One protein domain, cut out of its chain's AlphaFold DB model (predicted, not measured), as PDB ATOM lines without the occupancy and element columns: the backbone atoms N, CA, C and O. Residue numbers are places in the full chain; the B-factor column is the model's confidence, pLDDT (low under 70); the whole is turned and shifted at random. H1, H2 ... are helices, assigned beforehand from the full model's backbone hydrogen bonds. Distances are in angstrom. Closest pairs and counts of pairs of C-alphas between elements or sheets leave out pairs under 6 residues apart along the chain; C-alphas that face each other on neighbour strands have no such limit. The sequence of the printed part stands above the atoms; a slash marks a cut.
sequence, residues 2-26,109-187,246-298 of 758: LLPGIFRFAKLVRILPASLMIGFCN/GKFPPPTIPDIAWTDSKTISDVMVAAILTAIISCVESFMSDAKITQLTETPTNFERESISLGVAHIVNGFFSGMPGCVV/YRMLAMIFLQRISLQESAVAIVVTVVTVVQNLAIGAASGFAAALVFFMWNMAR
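Overview. This is residues 2 to 26, 109 to 187 and 246 to 298 of the 758 residues of a protein of Angomonas deanei (UniProt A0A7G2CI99). A long helix, H4, runs through the middle, with a group of helices packed on each of two sides. On one side H3, H7 and H8 stand side by side as a triangle, H7 and H8 forming a helical hairpin, with the short H6 beyond them; on the other side is H5, with short H1 on it and H2 reaching from H5 to H4. The end of H4 at residues 124 to 126 sticks out, together with residues 120 to 123 before it. The printed part has 157 residues with eight named helices, H1 to H8 in chain order, and no named strand: an all-helix domain. It is only just compact, close to loose, with a radius of gyration of the C-alphas of 18.1 A and spans of 54 by 42 by 38 A.

Arrangement. H4, residues 124 to 156, has a kink of 34 degrees near residue 150. Its residues 136 to 140 alone touch residues 278 to 282 of H8, residues 277 to 297, at a steep tilt of 67 degrees, only just short of about perpendicular; the closest C-alphas, of Leu 136 and Ala 278, are 5.5 A apart. H8 is the hub, touching three helices. H7, residues 259 to 274, touches H8 at a shallow tilt of 18 degrees, opposite ways, in a hairpin; the closest C-alphas, of Thr 272 and Gly 280, are 4.0 A apart. H3, residues 18 to 26, touches H7, closest at the C-alphas of Gly 23 and Ala 265, 4.0 A apart, and H8, closest at those of Leu 20 and Gly 284, 6.0 A apart. H6, residues 246 to 253, touches no helix but is near H3 and H7. H5, residues 162 to 178, is close to H4 but not clearly touching, with the C-alphas of Cys 142 and Ser 166 7.2 A apart. H1, residues 2 to 6, touches H5, closest at the C-alphas of Leu 2 and Gly 170, 4.4 A apart. H2, residues 9 to 15, touches residues 142 to 146 of H4 and residues 162 to 166 of H5, with Val 13 and Phe 146 closest by C-alphas at 7.0 A, and Ala 10 and Phe 162 at 5.7 A. H5 and H8 are apart. Every O i to N i+4 pair is within hydrogen-bond range in H1, H3, H5, H6, H7 and H8; H4 has 27 of 29, and H2 has 0 of 3 but 4 of 4 O i to N i+3 pairs.

Along the chain. H4 is 46.2 A long, from C-alpha 124 at (123.788, 54.566, 268.143) to C-alpha 156 at (85.348, 78.533, 259.059). H8 is 30.0 A long and ends at C-alpha 297, (119.806, 89.095, 246.680). H5 is 24.5 A long and H7 22.3 A; H1, H2, H3 and H6 are shorter.

Size, cuts and confidence. The two C-alphas farthest apart, of Gly 109 and Arg 298, are 61.0 A apart. Residues 27 to 108 and 188 to 245 are not printed, with gaps of 35.6 A and 20.1 A between C-alphas across the cuts. Of the links that are printed whole, those from H1 to H2, H2 to H3, H4 to H5, H6 to H7 and H7 to H8 are tight. The mean pLDDT of the printed part is 81.6, and residues 10 to 16, 122, 248, 253 and 296 to 298 are under 70.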
ATOM      1  N   LEU A   2     106.014  68.506 269.624       89.38
ATOM      2  CA  LEU A   2     105.859  69.214 270.908       89.38
ATOM      3  C   LEU A   2     106.870  70.368 271.092       89.38
ATOM      4  O   LEU A   2     106.472  71.495 271.372       89.38
ATOM      5  N   LEU A   3     108.163  70.102 270.860       88.12
ATOM      6  CA  LEU A   3     109.233  71.102 270.983       88.12
ATOM      7  C   LEU A   3     109.030  72.316 270.047       88.12
ATOM      8  O   LEU A   3     109.002  73.431 270.565       88.12
ATOM      9  N   PRO A   4     108.809  72.157 268.720       80.25
ATOM     10  CA  PRO A   4     108.466  73.279 267.840       80.25
ATOM     11  C   PRO A   4     107.294  74.146 268.317       80.25
ATOM     12  O   PRO A   4     107.336  75.364 268.150       80.25
ATOM     13  N   GLY A   5     106.270  73.537 268.923       85.44
ATOM     14  CA  GLY A   5     105.135  74.263 269.490       85.44
ATOM     15  C   GLY A   5     105.508  75.079 270.732       85.44
ATOM     16  O   GLY A   5     105.138  76.246 270.829       85.44
ATOM     17  N   ILE A   6     106.301  74.502 271.643       87.31
ATOM     18  CA  ILE A   6     106.781  75.175 272.864       87.31
ATOM     19  C   ILE A   6     107.712  76.347 272.520       87.31
ATOM     20  O   ILE A   6     107.539  77.448 273.038       87.31
ATOM     21  N   PHE A   7     108.659  76.134 271.603       87.56
ATOM     22  CA  PHE A   7     109.612  77.162 271.169       87.56
ATOM     23  C   PHE A   7     109.023  78.177 270.179       87.56
ATOM     24  O   PHE A   7     109.724  79.086 269.743       87.56
ATOM     25  N   ARG A   8     107.735  78.054 269.828       83.25
ATOM     26  CA  ARG A   8     107.027  78.947 268.892       83.25
ATOM     27  C   ARG A   8     107.669  79.022 267.500       83.25
ATOM     28  O   ARG A   8     107.539  80.026 266.799       83.25
ATOM     29  N   PHE A   9     108.297  77.933 267.054       77.00
ATOM     30  CA  PHE A   9     108.854  77.827 265.700       77.00
ATOM     31  C   PHE A   9     107.779  77.703 264.616       77.00
ATOM     32  O   PHE A   9     108.077  77.831 263.432       77.00
ATOM     33  N   ALA A  10     106.518  77.516 264.999       65.94
ATOM     34  CA  ALA A  10     105.413  77.372 264.062       65.94
ATOM     35  C   ALA A  10     105.202  78.616 263.168       65.94
ATOM     36  O   ALA A  10     104.721  78.496 262.043       65.94
ATOM     37  N   LYS A  11     105.656  79.803 263.603       64.88
ATOM     38  CA  LYS A  11     105.642  81.027 262.780       64.88
ATOM     39  C   LYS A  11     106.532  80.942 261.532       64.88
ATOM     40  O   LYS A  11     106.202  81.574 260.534       64.88
ATOM     41  N   LEU A  12     107.611  80.153 261.562       64.50
ATOM     42  CA  LEU A  12     108.545  79.991 260.432       64.50
ATOM     43  C   LEU A  12     107.912  79.237 259.253       64.50
ATOM     44  O   LEU A  12     108.308  79.430 258.108       64.50
ATOM     45  N   VAL A  13     106.891  78.418 259.518       61.34
ATOM     46  CA  VAL A  13     106.207  77.602 258.501       61.34
ATOM     47  C   VAL A  13     105.344  78.466 257.565       61.34
ATOM     48  O   VAL A  13     105.041  78.052 256.453       61.34
ATOM     49  N   ARG A  14     105.033  79.721 257.934       62.84
ATOM     50  CA  ARG A  14     104.277  80.658 257.076       62.84
ATOM     51  C   ARG A  14     105.005  81.094 255.798       62.84
ATOM     52  O   ARG A  14     104.404  81.764 254.967       62.84
ATOM     53  N   ILE A  15     106.279  80.731 255.644       66.56
ATOM     54  CA  ILE A  15     107.159  81.199 254.562       66.56
ATOM     55  C   ILE A  15     107.196  80.196 253.385       66.56
ATOM     56  O   ILE A  15     107.903  80.408 252.404       66.56
ATOM     57  N   LEU A  16     106.440  79.092 253.442       69.75
ATOM     58  CA  LEU A  16     106.483  78.057 252.402       69.75
ATOM     59  C   LEU A  16     105.922  78.569 251.059       69.75
ATOM     60  O   LEU A  16     104.757  78.967 251.002       69.75
ATOM     61  N   PRO A  17     106.703  78.528 249.960       74.06
ATOM     62  CA  PRO A  17     106.210  78.942 248.651       74.06
ATOM     63  C   PRO A  17     105.128  78.002 248.120       74.06
ATOM     64  O   PRO A  17     105.184  76.790 248.330       74.06
ATOM     65  N   ALA A  18     104.197  78.538 247.330       75.00
ATOM     66  CA  ALA A  18     103.151  77.735 246.698       75.00
ATOM     67  C   ALA A  18     103.731  76.613 245.809       75.00
ATOM     68  O   ALA A  18     103.227  75.493 245.818       75.00
ATOM     69  N   SER A  19     104.838  76.867 245.103       79.19
ATOM     70  CA  SER A  19     105.515  75.871 244.256       79.19
ATOM     71  C   SER A  19     105.929  74.601 245.011       79.19
ATOM     72  O   SER A  19     105.853  73.507 244.449       79.19
ATOM     73  N   LEU A  20     106.297  74.722 246.291       79.56
ATOM     74  CA  LEU A  20     106.616  73.585 247.154       79.56
ATOM     75  C   LEU A  20     105.380  72.720 247.424       79.56
ATOM     76  O   LEU A  20     105.453  71.499 247.303       79.56
ATOM     77  N   MET A  21     104.249  73.350 247.754       78.69
ATOM     78  CA  MET A  21     102.992  72.656 248.052       78.69
ATOM     79  C   MET A  21     102.521  71.827 246.854       78.69
ATOM     80  O   MET A  21     102.178  70.657 247.002       78.69
ATOM     81  N   ILE A  22     102.568  72.408 245.653       80.81
ATOM     82  CA  ILE A  22     102.168  71.716 244.422       80.81
ATOM     83  C   ILE A  22     103.128  70.574 244.075       80.81
ATOM     84  O   ILE A  22     102.677  69.468 243.772       80.81
ATOM     85  N   GLY A  23     104.443  70.812 244.150       85.38
ATOM     86  CA  GLY A  23     105.442  69.769 243.912       85.38
ATOM     87  C   GLY A  23     105.276  68.580 244.864       85.38
ATOM     88  O   GLY A  23     105.368  67.427 244.434       85.38
ATOM     89  N   PHE A  24     104.961  68.863 246.132       83.25
ATOM     90  CA  PHE A  24     104.684  67.866 247.162       83.25
ATOM     91  C   PHE A  24     103.392  67.086 246.887       83.25
ATOM     92  O   PHE A  24     103.429  65.860 246.882       83.25
ATOM     93  N   CYS A  25     102.272  67.756 246.587       84.06
ATOM     94  CA  CYS A  25     101.006  67.087 246.258       84.06
ATOM     95  C   CYS A  25     101.132  66.164 245.039       84.06
ATOM     96  O   CYS A  25     100.653  65.031 245.073       84.06
ATOM     97  N   ASN A  26     101.816  66.618 243.986       88.94
ATOM     98  CA  ASN A  26     102.048  65.812 242.785       88.94
ATOM     99  C   ASN A  26     102.994  64.636 243.053       88.94
ATOM    100  O   ASN A  26     102.739  63.528 242.580       88.94
ATOM    101  N   GLY A 109      90.334  41.331 265.681       78.94
ATOM    102  CA  GLY A 109      89.367  42.266 266.275       78.94
ATOM    103  C   GLY A 109      89.657  42.571 267.751       78.94
ATOM    104  O   GLY A 109      88.764  42.456 268.586       78.94
ATOM    105  N   LYS A 110      90.909  42.885 268.103       83.81
ATOM    106  CA  LYS A 110      91.338  43.218 269.468       83.81
ATOM    107  C   LYS A 110      91.798  44.667 269.531       83.81
ATOM    108  O   LYS A 110      92.407  45.178 268.598       83.81
ATOM    109  N   PHE A 111      91.515  45.317 270.653       84.56
ATOM    110  CA  PHE A 111      92.020  46.658 270.907       84.56
ATOM    111  C   PHE A 111      93.547  46.599 271.110       84.56
ATOM    112  O   PHE A 111      94.000  45.708 271.839       84.56
ATOM    113  N   PRO A 112      94.339  47.490 270.481       82.25
ATOM    114  CA  PRO A 112      95.790  47.482 270.636       82.25
ATOM    115  C   PRO A 112      96.152  47.748 272.105       82.25
ATOM    116  O   PRO A 112      95.697  48.745 272.675       82.25
ATOM    117  N   PRO A 113      96.927  46.865 272.757       86.19
ATOM    118  CA  PRO A 113      97.338  47.098 274.132       86.19
ATOM    119  C   PRO A 113      98.307  48.289 274.193       86.19
ATOM    120  O   PRO A 113      99.070  48.501 273.250       86.19
ATOM    121  N   PRO A 114      98.320  49.055 275.296       88.81
ATOM    122  CA  PRO A 114      99.368  50.039 275.515       88.81
ATOM    123  C   PRO A 114     100.723  49.320 275.629       88.81
ATOM    124  O   PRO A 114     100.928  48.470 276.494       88.81
ATOM    125  N   THR A 115     101.639  49.659 274.733       87.62
ATOM    126  CA  THR A 115     102.997  49.132 274.588       87.62
ATOM    127  C   THR A 115     104.015  50.236 274.839       87.62
ATOM    128  O   THR A 115     103.882  51.343 274.319       87.62
ATOM    129  N   ILE A 116     105.071  49.936 275.590       87.31
ATOM    130  CA  ILE A 116     106.230  50.828 275.686       87.31
ATOM    131  C   ILE A 116     107.135  50.524 274.482       87.31
ATOM    132  O   ILE A 116     107.456  49.352 274.284       87.31
ATOM    133  N   PRO A 117     107.531  51.524 273.669       80.62
ATOM    134  CA  PRO A 117     108.409  51.296 272.525       80.62
ATOM    135  C   PRO A 117     109.755  50.712 272.967       80.62
ATOM    136  O   PRO A 117     110.508  51.362 273.697       80.62
ATOM    137  N   ASP A 118     110.062  49.500 272.506       78.69
ATOM    138  CA  ASP A 118     111.362  48.861 272.712       78.69
ATOM    139  C   ASP A 118     112.355  49.406 271.681       78.69
ATOM    140  O   ASP A 118     112.568  48.854 270.602       78.69
ATOM    141  N   ILE A 119     112.881  50.593 271.967       73.50
ATOM    142  CA  ILE A 119     113.967  51.169 271.182       73.50
ATOM    143  C   ILE A 119     115.235  50.489 271.686       73.50
ATOM    144  O   ILE A 119     115.494  50.489 272.887       73.50
ATOM    145  N   ALA A 120     116.047  49.923 270.794       71.25
ATOM    146  CA  ALA A 120     117.373  49.428 271.149       71.25
ATOM    147  C   ALA A 120     118.280  50.622 271.510       71.25
ATOM    148  O   ALA A 120     119.126  51.039 270.724       71.25
ATOM    149  N   TRP A 121     118.085  51.192 272.705       73.00
ATOM    150  CA  TRP A 121     118.752  52.398 273.213       73.00
ATOM    151  C   TRP A 121     120.283  52.268 273.259       73.00
ATOM    152  O   TRP A 121     120.989  53.247 273.479       73.00
ATOM    153  N   THR A 122     120.803  51.055 273.072       69.56
ATOM    154  CA  THR A 122     122.229  50.731 273.062       69.56
ATOM    155  C   THR A 122     122.878  50.911 271.684       69.56
ATOM    156  O   THR A 122     124.095  51.074 271.617       69.56
ATOM    157  N   ASP A 123     122.109  50.908 270.589       83.69
ATOM    158  CA  ASP A 123     122.648  51.067 269.236       83.69
ATOM    159  C   ASP A 123     122.525  52.517 268.739       83.69
ATOM    160  O   ASP A 123     121.444  53.013 268.411       83.69
ATOM    161  N   SER A 124     123.674  53.189 268.640       83.31
ATOM    162  CA  SER A 124     123.788  54.566 268.143       83.31
ATOM    163  C   SER A 124     123.216  54.729 266.729       83.31
ATOM    164  O   SER A 124     122.610  55.759 266.418       83.31
ATOM    165  N   LYS A 125     123.340  53.701 265.876       85.62
ATOM    166  CA  LYS A 125     122.825  53.756 264.505       85.62
ATOM    167  C   LYS A 125     121.298  53.770 264.486       85.62
ATOM    168  O   LYS A 125     120.708  54.645 263.859       85.62
ATOM    169  N   THR A 126     120.674  52.865 265.236       84.81
ATOM    170  CA  THR A 126     119.212  52.797 265.360       84.81
ATOM    171  C   THR A 126     118.628  54.112 265.893       84.81
ATOM    172  O   THR A 126     117.635  54.607 265.362       84.81
ATOM    173  N   ILE A 127     119.272  54.736 266.887       86.38
ATOM    174  CA  ILE A 127     118.846  56.048 267.404       86.38
ATOM    175  C   ILE A 127     118.943  57.130 266.322       86.38
ATOM    176  O   ILE A 127     118.009  57.914 266.165       86.38
ATOM    177  N   SER A 128     120.045  57.172 265.568       86.50
ATOM    178  CA  SER A 128     120.225  58.136 264.476       86.50
ATOM    179  C   SER A 128     119.136  57.990 263.410       86.50
ATOM    180  O   SER A 128     118.519  58.982 263.022       86.50
ATOM    181  N   ASP A 129     118.850  56.763 262.977       83.88
ATOM    182  CA  ASP A 129     117.849  56.490 261.942       83.88
ATOM    183  C   ASP A 129     116.437  56.894 262.405       83.88
ATOM    184  O   ASP A 129     115.707  57.582 261.682       83.88
ATOM    185  N   VAL A 130     116.070  56.561 263.650       86.69
ATOM    186  CA  VAL A 130     114.786  56.959 264.253       86.69
ATOM    187  C   VAL A 130     114.693  58.476 264.415       86.69
ATOM    188  O   VAL A 130     113.650  59.060 264.120       86.69
ATOM    189  N   MET A 131     115.769  59.140 264.840       85.75
ATOM    190  CA  MET A 131     115.802  60.597 264.993       85.75
ATOM    191  C   MET A 131     115.610  61.314 263.656       85.75
ATOM    192  O   MET A 131     114.814  62.252 263.576       85.75
ATOM    193  N   VAL A 132     116.276  60.856 262.593       84.56
ATOM    194  CA  VAL A 132     116.099  61.408 261.242       84.56
ATOM    195  C   VAL A 132     114.659  61.207 260.767       84.56
ATOM    196  O   VAL A 132     114.020  62.166 260.328       84.56
ATOM    197  N   ALA A 133     114.103  60.002 260.922       83.62
ATOM    198  CA  ALA A 133     112.715  59.720 260.561       83.62
ATOM    199  C   ALA A 133     111.716  60.581 261.360       83.62
ATOM    200  O   ALA A 133     110.757  61.109 260.788       83.62
ATOM    201  N   ALA A 134     111.954  60.786 262.659       86.81
ATOM    202  CA  ALA A 134     111.113  61.603 263.526       86.81
ATOM    203  C   ALA A 134     111.150  63.089 263.139       86.81
ATOM    204  O   ALA A 134     110.099  63.727 263.077       86.81
ATOM    205  N   ILE A 135     112.333  63.639 262.835       83.00
ATOM    206  CA  ILE A 135     112.498  65.030 262.378       83.00
ATOM    207  C   ILE A 135     111.803  65.239 261.032       83.00
ATOM    208  O   ILE A 135     111.073  66.214 260.858       83.00
ATOM    209  N   LEU A 136     111.980  64.315 260.090       80.38
ATOM    210  CA  LEU A 136     111.355  64.417 258.775       80.38
ATOM    211  C   LEU A 136     109.828  64.316 258.858       80.38
ATOM    212  O   LEU A 136     109.123  65.154 258.299       80.38
ATOM    213  N   THR A 137     109.311  63.347 259.615       83.62
ATOM    214  CA  THR A 137     107.867  63.189 259.858       83.62
ATOM    215  C   THR A 137     107.288  64.420 260.545       83.62
ATOM    216  O   THR A 137     106.184  64.868 260.227       83.62
ATOM    217  N   ALA A 138     108.053  65.002 261.467       84.12
ATOM    218  CA  ALA A 138     107.698  66.238 262.123       84.12
ATOM    219  C   ALA A 138     107.559  67.389 261.109       84.12
ATOM    220  O   ALA A 138     106.518  68.040 261.067       84.12
ATOM    221  N   ILE A 139     108.561  67.609 260.257       77.75
ATOM    222  CA  ILE A 139     108.511  68.650 259.222       77.75
ATOM    223  C   ILE A 139     107.293  68.451 258.310       77.75
ATOM    224  O   ILE A 139     106.535  69.397 258.119       77.75
ATOM    225  N   ILE A 140     107.057  67.230 257.820       79.88
ATOM    226  CA  ILE A 140     105.902  66.915 256.962       79.88
ATOM    227  C   ILE A 140     104.581  67.231 257.673       79.88
ATOM    228  O   ILE A 140     103.719  67.884 257.092       79.88
ATOM    229  N   SER A 141     104.441  66.843 258.944       83.69
ATOM    230  CA  SER A 141     103.225  67.103 259.728       83.69
ATOM    231  C   SER A 141     102.954  68.604 259.891       83.69
ATOM    232  O   SER A 141     101.806  69.032 259.797       83.69
ATOM    233  N   CYS A 142     104.002  69.413 260.097       79.69
ATOM    234  CA  CYS A 142     103.890  70.875 260.123       79.69
ATOM    235  C   CYS A 142     103.478  71.446 258.763       79.69
ATOM    236  O   CYS A 142     102.618  72.322 258.707       79.69
ATOM    237  N   VAL A 143     104.099  70.969 257.679       77.44
ATOM    238  CA  VAL A 143     103.787  71.419 256.317       77.44
ATOM    239  C   VAL A 143     102.324  71.125 255.998       77.44
ATOM    240  O   VAL A 143     101.611  72.020 255.570       77.44
ATOM    241  N   GLU A 144     101.835  69.915 256.262       80.44
ATOM    242  CA  GLU A 144     100.461  69.525 255.927       80.44
ATOM    243  C   GLU A 144      99.401  70.260 256.765       80.44
ATOM    244  O   GLU A 144      98.372  70.700 256.240       80.44
ATOM    245  N   SER A 145      99.689  70.468 258.051       82.56
ATOM    246  CA  SER A 145      98.908  71.334 258.939       82.56
ATOM    247  C   SER A 145      98.826  72.766 258.383       82.56
ATOM    248  O   SER A 145      97.734  73.314 258.223       82.56
ATOM    249  N   PHE A 146      99.957  73.330 257.953       78.81
ATOM    250  CA  PHE A 146     100.012  74.655 257.337       78.81
ATOM    251  C   PHE A 146      99.246  74.748 256.013       78.81
ATOM    252  O   PHE A 146      98.476  75.685 255.806       78.81
ATOM    253  N   MET A 147      99.412  73.762 255.130       76.31
ATOM    254  CA  MET A 147      98.690  73.698 253.856       76.31
ATOM    255  C   MET A 147      97.172  73.665 254.066       76.31
ATOM    256  O   MET A 147      96.416  74.224 253.269       76.31
ATOM    257  N   SER A 148      96.730  73.028 255.150       81.19
ATOM    258  CA  SER A 148      95.318  72.910 255.495       81.19
ATOM    259  C   SER A 148      94.757  74.192 256.117       81.19
ATOM    260  O   SER A 148      93.607  74.539 255.846       81.19
ATOM    261  N   ASP A 149      95.557  74.931 256.891       83.25
ATOM    262  CA  ASP A 149      95.115  76.127 257.616       83.25
ATOM    263  C   ASP A 149      94.498  77.192 256.707       83.25
ATOM    264  O   ASP A 149      93.367  77.620 256.936       83.25
ATOM    265  N   ALA A 150      95.197  77.588 255.638       77.69
ATOM    266  CA  ALA A 150      94.729  78.664 254.763       77.69
ATOM    267  C   ALA A 150      93.327  78.376 254.208       77.69
ATOM    268  O   ALA A 150      92.491  79.275 254.083       77.69
ATOM    269  N   LYS A 151      93.042  77.101 253.910       79.44
ATOM    270  CA  LYS A 151      91.738  76.687 253.402       79.44
ATOM    271  C   LYS A 151      90.696  76.541 254.504       79.44
ATOM    272  O   LYS A 151      89.556  76.951 254.303       79.44
ATOM    273  N   ILE A 152      91.068  75.971 255.647       85.19
ATOM    274  CA  ILE A 152      90.162  75.794 256.786       85.19
ATOM    275  C   ILE A 152      89.736  77.157 257.324       85.19
ATOM    276  O   ILE A 152      88.538  77.410 257.404       85.19
ATOM    277  N   THR A 153      90.681  78.064 257.569       85.19
ATOM    278  CA  THR A 153      90.415  79.438 258.014       85.19
ATOM    279  C   THR A 153      89.504  80.177 257.029       85.19
ATOM    280  O   THR A 153      88.601  80.895 257.449       85.19
ATOM    281  N   GLN A 154      89.658  79.952 255.717       85.25
ATOM    282  CA  GLN A 154      88.747  80.514 254.712       85.25
ATOM    283  C   GLN A 154      87.314  79.960 254.819       85.25
ATOM    284  O   GLN A 154      86.360  80.671 254.515       85.25
ATOM    285  N   LEU A 155      87.149  78.686 255.181       86.38
ATOM    286  CA  LEU A 155      85.840  78.029 255.272       86.38
ATOM    287  C   LEU A 155      85.136  78.284 256.609       86.38
ATOM    288  O   LEU A 155      83.909  78.339 256.641       86.38
ATOM    289  N   THR A 156      85.891  78.389 257.702       87.00
ATOM    290  CA  THR A 156      85.348  78.533 259.059       87.00
ATOM    291  C   THR A 156      85.389  79.963 259.581       87.00
ATOM    292  O   THR A 156      84.760  80.226 260.601       87.00
ATOM    293  N   GLU A 157      86.114  80.868 258.912       86.75
ATOM    294  CA  GLU A 157      86.325  82.268 259.318       86.75
ATOM    295  C   GLU A 157      86.965  82.404 260.716       86.75
ATOM    296  O   GLU A 157      86.840  83.426 261.389       86.75
ATOM    297  N   THR A 158      87.681  81.370 261.168       85.75
ATOM    298  CA  THR A 158      88.349  81.335 262.476       85.75
ATOM    299  C   THR A 158      89.857  81.213 262.302       85.75
ATOM    300  O   THR A 158      90.287  80.251 261.666       85.75
ATOM    301  N   PRO A 159      90.673  82.100 262.898       83.06
ATOM    302  CA  PRO A 159      92.121  82.004 262.787       83.06
ATOM    303  C   PRO A 159      92.661  80.793 263.559       83.06
ATOM    304  O   PRO A 159      92.262  80.535 264.699       83.06
ATOM    305  N   THR A 160      93.624  80.090 262.968       83.94
ATOM    306  CA  THR A 160      94.294  78.953 263.610       83.94
ATOM    307  C   THR A 160      95.496  79.398 264.440       83.94
ATOM    308  O   THR A 160      96.298  80.247 264.040       83.94
ATOM    309  N   ASN A 161      95.637  78.803 265.625       87.06
ATOM    310  CA  ASN A 161      96.815  78.958 266.473       87.06
ATOM    311  C   ASN A 161      97.767  77.777 266.237       87.06
ATOM    312  O   ASN A 161      97.554  76.681 266.764       87.06
ATOM    313  N   PHE A 162      98.816  78.024 265.454       83.00
ATOM    314  CA  PHE A 162      99.778  77.006 265.039       83.00
ATOM    315  C   PHE A 162     100.620  76.443 266.189       83.00
ATOM    316  O   PHE A 162     100.999  75.270 266.162       83.00
ATOM    317  N   GLU A 163     100.918  77.244 267.216       87.12
ATOM    318  CA  GLU A 163     101.644  76.770 268.394       87.12
ATOM    319  C   GLU A 163     100.824  75.706 269.134       87.12
ATOM    320  O   GLU A 163     101.326  74.625 269.453       87.12
ATOM    321  N   ARG A 164      99.529  75.974 269.343       88.94
ATOM    322  CA  ARG A 164      98.595  75.034 269.971       88.94
ATOM    323  C   ARG A 164      98.376  73.793 269.112       88.94
ATOM    324  O   ARG A 164      98.301  72.692 269.656       88.94
ATOM    325  N   GLU A 165      98.287  73.958 267.798       87.44
ATOM    326  CA  GLU A 165      98.147  72.843 266.863       87.44
ATOM    327  C   GLU A 165      99.369  71.915 266.907       87.44
ATOM    328  O   GLU A 165      99.217  70.710 267.105       87.44
ATOM    329  N   SER A 166     100.578  72.481 266.872       89.00
ATOM    330  CA  SER A 166     101.838  71.730 266.970       89.00
ATOM    331  C   SER A 166     101.961  70.962 268.289       89.00
ATOM    332  O   SER A 166     102.400  69.809 268.305       89.00
ATOM    333  N   ILE A 167     101.546  71.575 269.406       91.75
ATOM    334  CA  ILE A 167     101.494  70.899 270.709       91.75
ATOM    335  C   ILE A 167     100.481  69.751 270.664       91.75
ATOM    336  O   ILE A 167     100.804  68.647 271.093       91.75
ATOM    337  N   SER A 168      99.285  69.980 270.110       91.06
ATOM    338  CA  SER A 168      98.236  68.957 270.035       91.06
ATOM    339  C   SER A 168      98.645  67.749 269.186       91.06
ATOM    340  O   SER A 168      98.484  66.616 269.635       91.06
ATOM    341  N   LEU A 169      99.267  67.979 268.024       90.62
ATOM    342  CA  LEU A 169      99.835  66.931 267.174       90.62
ATOM    343  C   LEU A 169     100.969  66.195 267.894       90.62
ATOM    344  O   LEU A 169     101.045  64.973 267.837       90.62
ATOM    345  N   GLY A 170     101.821  66.918 268.627       92.38
ATOM    346  CA  GLY A 170     102.887  66.320 269.426       92.38
ATOM    347  C   GLY A 170     102.372  65.383 270.513       92.38
ATOM    348  O   GLY A 170     102.865  64.265 270.626       92.38
ATOM    349  N   VAL A 171     101.358  65.807 271.270       93.62
ATOM    350  CA  VAL A 171     100.713  64.958 272.282       93.62
ATOM    351  C   VAL A 171     100.039  63.755 271.622       93.62
ATOM    352  O   VAL A 171     100.220  62.634 272.087       93.62
ATOM    353  N   ALA A 172      99.326  63.960 270.510       92.19
ATOM    354  CA  ALA A 172      98.681  62.878 269.772       92.19
ATOM    355  C   ALA A 172      99.693  61.828 269.285       92.19
ATOM    356  O   ALA A 172      99.447  60.638 269.440       92.19
ATOM    357  N   HIS A 173     100.851  62.248 268.765       91.50
ATOM    358  CA  HIS A 173     101.916  61.339 268.321       91.50
ATOM    359  C   HIS A 173     102.522  60.539 269.474       91.50
ATOM    360  O   HIS A 173     102.742  59.343 269.320       91.50
ATOM    361  N   ILE A 174     102.758  61.174 270.629       91.50
ATOM    362  CA  ILE A 174     103.285  60.492 271.822       91.50
ATOM    363  C   ILE A 174     102.301  59.418 272.290       91.50
ATOM    364  O   ILE A 174     102.691  58.268 272.471       91.50
ATOM    365  N   VAL A 175     101.021  59.777 272.444       91.75
ATOM    366  CA  VAL A 175      99.972  58.830 272.850       91.75
ATOM    367  C   VAL A 175      99.866  57.696 271.834       91.75
ATOM    368  O   VAL A 175      99.880  56.534 272.217       91.75
ATOM    369  N   ASN A 176      99.830  58.013 270.542       91.06
ATOM    370  CA  ASN A 176      99.735  57.027 269.469       91.06
ATOM    371  C   ASN A 176     100.936  56.063 269.431       91.06
ATOM    372  O   ASN A 176     100.749  54.870 269.210       91.06
ATOM    373  N   GLY A 177     102.147  56.544 269.731       89.88
ATOM    374  CA  GLY A 177     103.339  55.702 269.864       89.88
ATOM    375  C   GLY A 177     103.206  54.647 270.967       89.88
ATOM    376  O   GLY A 177     103.609  53.503 270.765       89.88
ATOM    377  N   PHE A 178     102.557  54.979 272.090       90.56
ATOM    378  CA  PHE A 178     102.244  53.996 273.136       90.56
ATOM    379  C   PHE A 178     101.205  52.957 272.707       90.56
ATOM    380  O   PHE A 178     101.119  51.912 273.330       90.56
ATOM    381  N   PHE A 179     100.425  53.191 271.654       89.69
ATOM    382  CA  PHE A 179      99.481  52.206 271.113       89.69
ATOM    383  C   PHE A 179     100.018  51.508 269.853       89.69
ATOM    384  O   PHE A 179      99.236  50.946 269.089       89.69
ATOM    385  N   SER A 180     101.342  51.543 269.622       86.75
ATOM    386  CA  SER A 180     101.991  50.994 268.417       86.75
ATOM    387  C   SER A 180     101.430  51.567 267.103       86.75
ATOM    388  O   SER A 180     101.441  50.911 266.063       86.75
ATOM    389  N   GLY A 181     100.908  52.796 267.143       87.12
ATOM    390  CA  GLY A 181     100.304  53.453 265.992       87.12
ATOM    391  C   GLY A 181     101.327  54.160 265.103       87.12
ATOM    392  O   GLY A 181     102.333  54.699 265.567       87.12
ATOM    393  N   MET A 182     101.034  54.215 263.804       88.81
ATOM    394  CA  MET A 182     101.808  54.993 262.832       88.81
ATOM    395  C   MET A 182     101.572  56.499 263.041       88.81
ATOM    396  O   MET A 182     100.427  56.883 263.292       88.81
ATOM    397  N   PRO A 183     102.596  57.371 262.927       86.25
ATOM    398  CA  PRO A 183     102.400  58.817 263.013       86.25
ATOM    399  C   PRO A 183     101.334  59.298 262.022       86.25
ATOM    400  O   PRO A 183     101.343  58.919 260.852       86.25
ATOM    401  N   GLY A 184     100.419  60.135 262.510       84.81
ATOM    402  CA  GLY A 184      99.322  60.697 261.723       84.81
ATOM    403  C   GLY A 184      99.490  62.189 261.462       84.81
ATOM    404  O   GLY A 184     100.250  62.880 262.134       84.81
ATOM    405  N   CYS A 185      98.737  62.714 260.512       85.88
ATOM    406  CA  CYS A 185      98.749  64.120 260.132       85.88
ATOM    407  C   CYS A 185      97.319  64.636 259.947       85.88
ATOM    408  O   CYS A 185      96.344  63.880 259.995       85.88
ATOM    409  N   VAL A 186      97.192  65.950 259.772       83.94
ATOM    410  CA  VAL A 186      95.923  66.564 259.378       83.94
ATOM    411  C   VAL A 186      95.656  66.198 257.926       83.94
ATOM    412  O   VAL A 186      96.392  66.629 257.054       83.94
ATOM    413  N   VAL A 187      94.591  65.446 257.652       81.56
ATOM    414  CA  VAL A 187      94.263  65.053 256.276       81.56
ATOM    415  C   VAL A 187      93.297  66.069 255.661       81.56
ATOM    416  O   VAL A 187      92.119  66.120 256.022       81.56
ATOM    417  N   TYR A 246      96.718  68.607 238.138       79.50
ATOM    418  CA  TYR A 246      96.955  68.595 236.693       79.50
ATOM    419  C   TYR A 246      96.940  69.989 236.059       79.50
ATOM    420  O   TYR A 246      97.580  70.201 235.029       79.50
ATOM    421  N   ARG A 247      96.201  70.947 236.635       73.31
ATOM    422  CA  ARG A 247      96.050  72.290 236.053       73.31
ATOM    423  C   ARG A 247      97.342  73.066 236.185       73.31
ATOM    424  O   ARG A 247      97.782  73.691 235.223       73.31
ATOM    425  N   MET A 248      97.952  73.014 237.362       66.19
ATOM    426  CA  MET A 248      99.210  73.704 237.580       66.19
ATOM    427  C   MET A 248     100.374  73.001 236.894       66.19
ATOM    428  O   MET A 248     101.224  73.683 236.327       66.19
ATOM    429  N   LEU A 249     100.363  71.665 236.821       71.12
ATOM    430  CA  LEU A 249     101.325  70.930 236.001       71.12
ATOM    431  C   LEU A 249     101.231  71.360 234.527       71.12
ATOM    432  O   LEU A 249     102.247  71.672 233.912       71.12
ATOM    433  N   ALA A 250     100.016  71.483 233.983       74.38
ATOM    434  CA  ALA A 250      99.809  72.011 232.638       74.38
ATOM    435  C   ALA A 250     100.317  73.457 232.502       74.38
ATOM    436  O   ALA A 250     101.008  73.757 231.541       74.38
ATOM    437  N   MET A 251     100.058  74.350 233.462       73.38
ATOM    438  CA  MET A 251     100.575  75.729 233.418       73.38
ATOM    439  C   MET A 251     102.107  75.810 233.469       73.38
ATOM    440  O   MET A 251     102.680  76.686 232.819       73.38
ATOM    441  N   ILE A 252     102.758  74.894 234.192       73.62
ATOM    442  CA  ILE A 252     104.218  74.739 234.205       73.62
ATOM    443  C   ILE A 252     104.712  74.327 232.811       73.62
ATOM    444  O   ILE A 252     105.606  74.968 232.261       73.62
ATOM    445  N   PHE A 253     104.093  73.309 232.201       68.44
ATOM    446  CA  PHE A 253     104.443  72.861 230.847       68.44
ATOM    447  C   PHE A 253     104.147  73.914 229.768       68.44
ATOM    448  O   PHE A 253     104.902  74.032 228.809       68.44
ATOM    449  N   LEU A 254     103.094  74.717 229.945       72.62
ATOM    450  CA  LEU A 254     102.736  75.842 229.076       72.62
ATOM    451  C   LEU A 254     103.543  77.126 229.376       72.62
ATOM    452  O   LEU A 254     103.220  78.176 228.826       72.62
ATOM    453  N   GLN A 255     104.558  77.068 230.251       72.69
ATOM    454  CA  GLN A 255     105.441  78.189 230.612       72.69
ATOM    455  C   GLN A 255     104.708  79.471 231.053       72.69
ATOM    456  O   GLN A 255     105.189  80.583 230.853       72.69
ATOM    457  N   ARG A 256     103.538  79.335 231.692       70.50
ATOM    458  CA  ARG A 256     102.780  80.481 232.233       70.50
ATOM    459  C   ARG A 256     103.210  80.894 233.646       70.50
ATOM    460  O   ARG A 256     102.662  81.847 234.190       70.50
ATOM    461  N   ILE A 257     104.158  80.170 234.239       75.88
ATOM    462  CA  ILE A 257     104.705  80.385 235.587       75.88
ATOM    463  C   ILE A 257     106.206  80.679 235.465       75.88
ATOM    464  O   ILE A 257     106.843  80.274 234.491       75.88
ATOM    465  N   SER A 258     106.785  81.377 236.449       79.44
ATOM    466  CA  SER A 258     108.225  81.635 236.471       79.44
ATOM    467  C   SER A 258     109.031  80.327 236.379       79.44
ATOM    468  O   SER A 258     108.669  79.291 236.953       79.44
ATOM    469  N   LEU A 259     110.152  80.360 235.648       79.56
ATOM    470  CA  LEU A 259     111.024  79.188 235.480       79.56
ATOM    471  C   LEU A 259     111.530  78.654 236.826       79.56
ATOM    472  O   LEU A 259     111.679  77.448 236.999       79.56
ATOM    473  N   GLN A 260     111.763  79.549 237.787       79.06
ATOM    474  CA  GLN A 260     112.258  79.206 239.119       79.06
ATOM    475  C   GLN A 260     111.217  78.429 239.933       79.06
ATOM    476  O   GLN A 260     111.531  77.378 240.486       79.06
ATOM    477  N   GLU A 261     109.968  78.897 239.974       79.25
ATOM    478  CA  GLU A 261     108.891  78.197 240.688       79.25
ATOM    479  C   GLU A 261     108.594  76.833 240.059       79.25
ATOM    480  O   GLU A 261     108.385  75.851 240.772       79.25
ATOM    481  N   SER A 262     108.645  76.762 238.727       84.00
ATOM    482  CA  SER A 262     108.489  75.517 237.972       84.00
ATOM    483  C   SER A 262     109.600  74.514 238.293       84.00
ATOM    484  O   SER A 262     109.323  73.339 238.538       84.00
ATOM    485  N   ALA A 263     110.854  74.974 238.350       84.81
ATOM    486  CA  ALA A 263     111.997  74.133 238.689       84.81
ATOM    487  C   ALA A 263     111.877  73.546 240.103       84.81
ATOM    488  O   ALA A 263     112.081  72.346 240.276       84.81
ATOM    489  N   VAL A 264     111.484  74.354 241.097       86.00
ATOM    490  CA  VAL A 264     111.262  73.873 242.473       86.00
ATOM    491  C   VAL A 264     110.198  72.781 242.500       86.00
ATOM    492  O   VAL A 264     110.447  71.710 243.048       86.00
ATOM    493  N   ALA A 265     109.043  73.009 241.871       86.25
ATOM    494  CA  ALA A 265     107.957  72.032 241.862       86.25
ATOM    495  C   ALA A 265     108.393  70.689 241.246       86.25
ATOM    496  O   ALA A 265     108.151  69.636 241.835       86.25
ATOM    497  N   ILE A 266     109.091  70.723 240.104       88.00
ATOM    498  CA  ILE A 266     109.575  69.519 239.410       88.00
ATOM    499  C   ILE A 266     110.601  68.766 240.261       88.00
ATOM    500  O   ILE A 266     110.487  67.550 240.413       88.00
ATOM    501  N   VAL A 267     111.580  69.471 240.840       88.88
ATOM    502  CA  VAL A 267     112.604  68.856 241.696       88.88
ATOM    503  C   VAL A 267     111.947  68.136 242.872       88.88
ATOM    504  O   VAL A 267     112.256  66.974 243.127       88.88
ATOM    505  N   VAL A 268     110.983  68.774 243.538       88.94
ATOM    506  CA  VAL A 268     110.260  68.172 244.668       88.94
ATOM    507  C   VAL A 268     109.490  66.931 244.257       88.94
ATOM    508  O   VAL A 268     109.566  65.915 244.949       88.94
ATOM    509  N   THR A 269     108.773  66.984 243.135       89.69
ATOM    510  CA  THR A 269     108.019  65.832 242.633       89.69
ATOM    511  C   THR A 269     108.953  64.666 242.311       89.69
ATOM    512  O   THR A 269     108.704  63.548 242.757       89.69
ATOM    513  N   VAL A 270     110.059  64.910 241.602       91.25
ATOM    514  CA  VAL A 270     111.007  63.855 241.212       91.25
ATOM    515  C   VAL A 270     111.700  63.250 242.432       91.25
ATOM    516  O   VAL A 270     111.743  62.028 242.562       91.25
ATOM    517  N   VAL A 271     112.202  64.073 243.358       91.06
ATOM    518  CA  VAL A 271     112.892  63.572 244.558       91.06
ATOM    519  C   VAL A 271     111.933  62.785 245.454       91.06
ATOM    520  O   VAL A 271     112.308  61.724 245.945       91.06
ATOM    521  N   THR A 272     110.689  63.248 245.617       88.94
ATOM    522  CA  THR A 272     109.639  62.523 246.358       88.94
ATOM    523  C   THR A 272     109.421  61.110 245.812       88.94
ATOM    524  O   THR A 272     109.259  60.170 246.585       88.94
ATOM    525  N   VAL A 273     109.431  60.965 244.487       90.38
ATOM    526  CA  VAL A 273     109.106  59.713 243.791       90.38
ATOM    527  C   VAL A 273     110.283  58.742 243.767       90.38
ATOM    528  O   VAL A 273     110.082  57.540 243.910       90.38
ATOM    529  N   VAL A 274     111.503  59.251 243.574       90.44
ATOM    530  CA  VAL A 274     112.719  58.426 243.473       90.44
ATOM    531  C   VAL A 274     113.235  57.998 244.845       90.44
ATOM    532  O   VAL A 274     113.783  56.908 244.981       90.44
ATOM    533  N   GLN A 275     113.114  58.872 245.840       86.38
ATOM    534  CA  GLN A 275     113.606  58.631 247.190       86.38
ATOM    535  C   GLN A 275     112.428  58.292 248.102       86.38
ATOM    536  O   GLN A 275     111.841  57.221 248.013       86.38
ATOM    537  N   ASN A 276     112.085  59.230 248.980       80.00
ATOM    538  CA  ASN A 276     111.015  59.127 249.948       80.00
ATOM    539  C   ASN A 276     110.330  60.487 250.058       80.00
ATOM    540  O   ASN A 276     110.975  61.532 249.918       80.00
ATOM    541  N   LEU A 277     109.049  60.472 250.424       77.31
ATOM    542  CA  LEU A 277     108.234  61.674 250.626       77.31
ATOM    543  C   LEU A 277     108.895  62.694 251.564       77.31
ATOM    544  O   LEU A 277     108.915  63.892 251.296       77.31
ATOM    545  N   ALA A 278     109.510  62.191 252.629       72.50
ATOM    546  CA  ALA A 278     110.269  62.967 253.594       72.50
ATOM    547  C   ALA A 278     111.440  63.753 252.984       72.50
ATOM    548  O   ALA A 278     111.590  64.951 253.223       72.50
ATOM    549  N   ILE A 279     112.262  63.082 252.174       80.56
ATOM    550  CA  ILE A 279     113.437  63.683 251.532       80.56
ATOM    551  C   ILE A 279     112.990  64.656 250.434       80.56
ATOM    552  O   ILE A 279     113.575  65.730 250.280       80.56
ATOM    553  N   GLY A 280     111.915  64.329 249.713       82.12
ATOM    554  CA  GLY A 280     111.291  65.222 248.738       82.12
ATOM    555  C   GLY A 280     110.823  66.541 249.356       82.12
ATOM    556  O   GLY A 280     111.177  67.610 248.863       82.12
ATOM    557  N   ALA A 281     110.120  66.487 250.489       72.50
ATOM    558  CA  ALA A 281     109.689  67.685 251.209       72.50
ATOM    559  C   ALA A 281     110.876  68.520 251.729       72.50
ATOM    560  O   ALA A 281     110.905  69.738 251.543       72.50
ATOM    561  N   ALA A 282     111.876  67.876 252.343       76.19
ATOM    562  CA  ALA A 282     113.047  68.562 252.892       76.19
ATOM    563  C   ALA A 282     113.905  69.233 251.803       76.19
ATOM    564  O   ALA A 282     114.286  70.397 251.939       76.19
ATOM    565  N   SER A 283     114.172  68.527 250.701       82.12
ATOM    566  CA  SER A 283     114.907  69.079 249.553       82.12
ATOM    567  C   SER A 283     114.141  70.212 248.872       82.12
ATOM    568  O   SER A 283     114.741  71.212 248.488       82.12
ATOM    569  N   GLY A 284     112.814  70.103 248.795       79.62
ATOM    570  CA  GLY A 284     111.948  71.166 248.309       79.62
ATOM    571  C   GLY A 284     112.005  72.428 249.133       79.62
ATOM    572  O   GLY A 284     112.132  73.518 248.581       79.62
ATOM    573  N   PHE A 285     111.942  72.275 250.452       77.44
ATOM    574  CA  PHE A 285     112.085  73.389 251.374       77.44
ATOM    575  C   PHE A 285     113.455  74.061 251.231       77.44
ATOM    576  O   PHE A 285     113.533  75.281 251.119       77.44
ATOM    577  N   ALA A 286     114.531  73.275 251.149       82.38
ATOM    578  CA  ALA A 286     115.873  73.803 250.931       82.38
ATOM    579  C   ALA A 286     115.993  74.545 249.587       82.38
ATOM    580  O   ALA A 286     116.494  75.666 249.548       82.38
ATOM    581  N   ALA A 287     115.485  73.969 248.493       83.19
ATOM    582  CA  ALA A 287     115.490  74.609 247.180       83.19
ATOM    583  C   ALA A 287     114.683  75.915 247.187       83.19
ATOM    584  O   ALA A 287     115.167  76.943 246.719       83.19
ATOM    585  N   ALA A 288     113.484  75.895 247.772       77.81
ATOM    586  CA  ALA A 288     112.637  77.069 247.953       77.81
ATOM    587  C   ALA A 288     113.362  78.198 248.700       77.81
ATOM    588  O   ALA A 288     113.327  79.342 248.248       77.81
ATOM    589  N   LEU A 289     114.055  77.881 249.798       79.50
ATOM    590  CA  LEU A 289     114.852  78.852 250.548       79.50
ATOM    591  C   LEU A 289     115.996  79.423 249.710       79.50
ATOM    592  O   LEU A 289     116.184  80.635 249.693       79.50
ATOM    593  N   VAL A 290     116.724  78.581 248.974       83.62
ATOM    594  CA  VAL A 290     117.820  79.034 248.104       83.62
ATOM    595  C   VAL A 290     117.300  79.974 247.016       83.62
ATOM    596  O   VAL A 290     117.879  81.037 246.806       83.62
ATOM    597  N   PHE A 291     116.191  79.639 246.351       77.50
ATOM    598  CA  PHE A 291     115.599  80.514 245.335       77.50
ATOM    599  C   PHE A 291     115.041  81.806 245.926       77.50
ATOM    600  O   PHE A 291     115.197  82.866 245.322       77.50
ATOM    601  N   PHE A 292     114.433  81.741 247.111       74.00
ATOM    602  CA  PHE A 292     113.985  82.925 247.832       74.00
ATOM    603  C   PHE A 292     115.165  83.852 248.148       74.00
ATOM    604  O   PHE A 292     115.125  85.032 247.802       74.00
ATOM    605  N   MET A 293     116.252  83.309 248.705       76.56
ATOM    606  CA  MET A 293     117.484  84.054 248.972       76.56
ATOM    607  C   MET A 293     118.087  84.631 247.688       76.56
ATOM    608  O   MET A 293     118.505  85.783 247.673       76.56
ATOM    609  N   TRP A 294     118.091  83.866 246.597       77.19
ATOM    610  CA  TRP A 294     118.614  84.305 245.303       77.19
ATOM    611  C   TRP A 294     117.815  85.467 244.706       77.19
ATOM    612  O   TRP A 294     118.388  86.436 244.206       77.19
ATOM    613  N   ASN A 295     116.485  85.394 244.775       71.12
ATOM    614  CA  ASN A 295     115.606  86.456 244.295       71.12
ATOM    615  C   ASN A 295     115.683  87.702 245.173       71.12
ATOM    616  O   ASN A 295     115.615  88.812 244.655       71.12
ATOM    617  N   MET A 296     115.868  87.522 246.479       65.62
ATOM    618  CA  MET A 296     116.049  88.621 247.420       65.62
ATOM    619  C   MET A 296     117.416  89.302 247.259       65.62
ATOM    620  O   MET A 296     117.494  90.524 247.344       65.62
ATOM    621  N   ALA A 297     118.476  88.546 246.952       67.12
ATOM    622  CA  ALA A 297     119.806  89.095 246.680       67.12
ATOM    623  C   ALA A 297     119.831  89.973 245.414       67.12
ATOM    624  O   ALA A 297     120.543  90.974 245.362       67.12
ATOM    625  N   ARG A 298     119.015  89.649 244.404       64.06
ATOM    626  CA  ARG A 298     118.870  90.439 243.170       64.06
ATOM    627  C   ARG A 298     117.877  91.595 243.351       64.06
ATOM    628  O   ARG A 298     116.833  91.642 242.698       64.06
TER     629      ARG A 298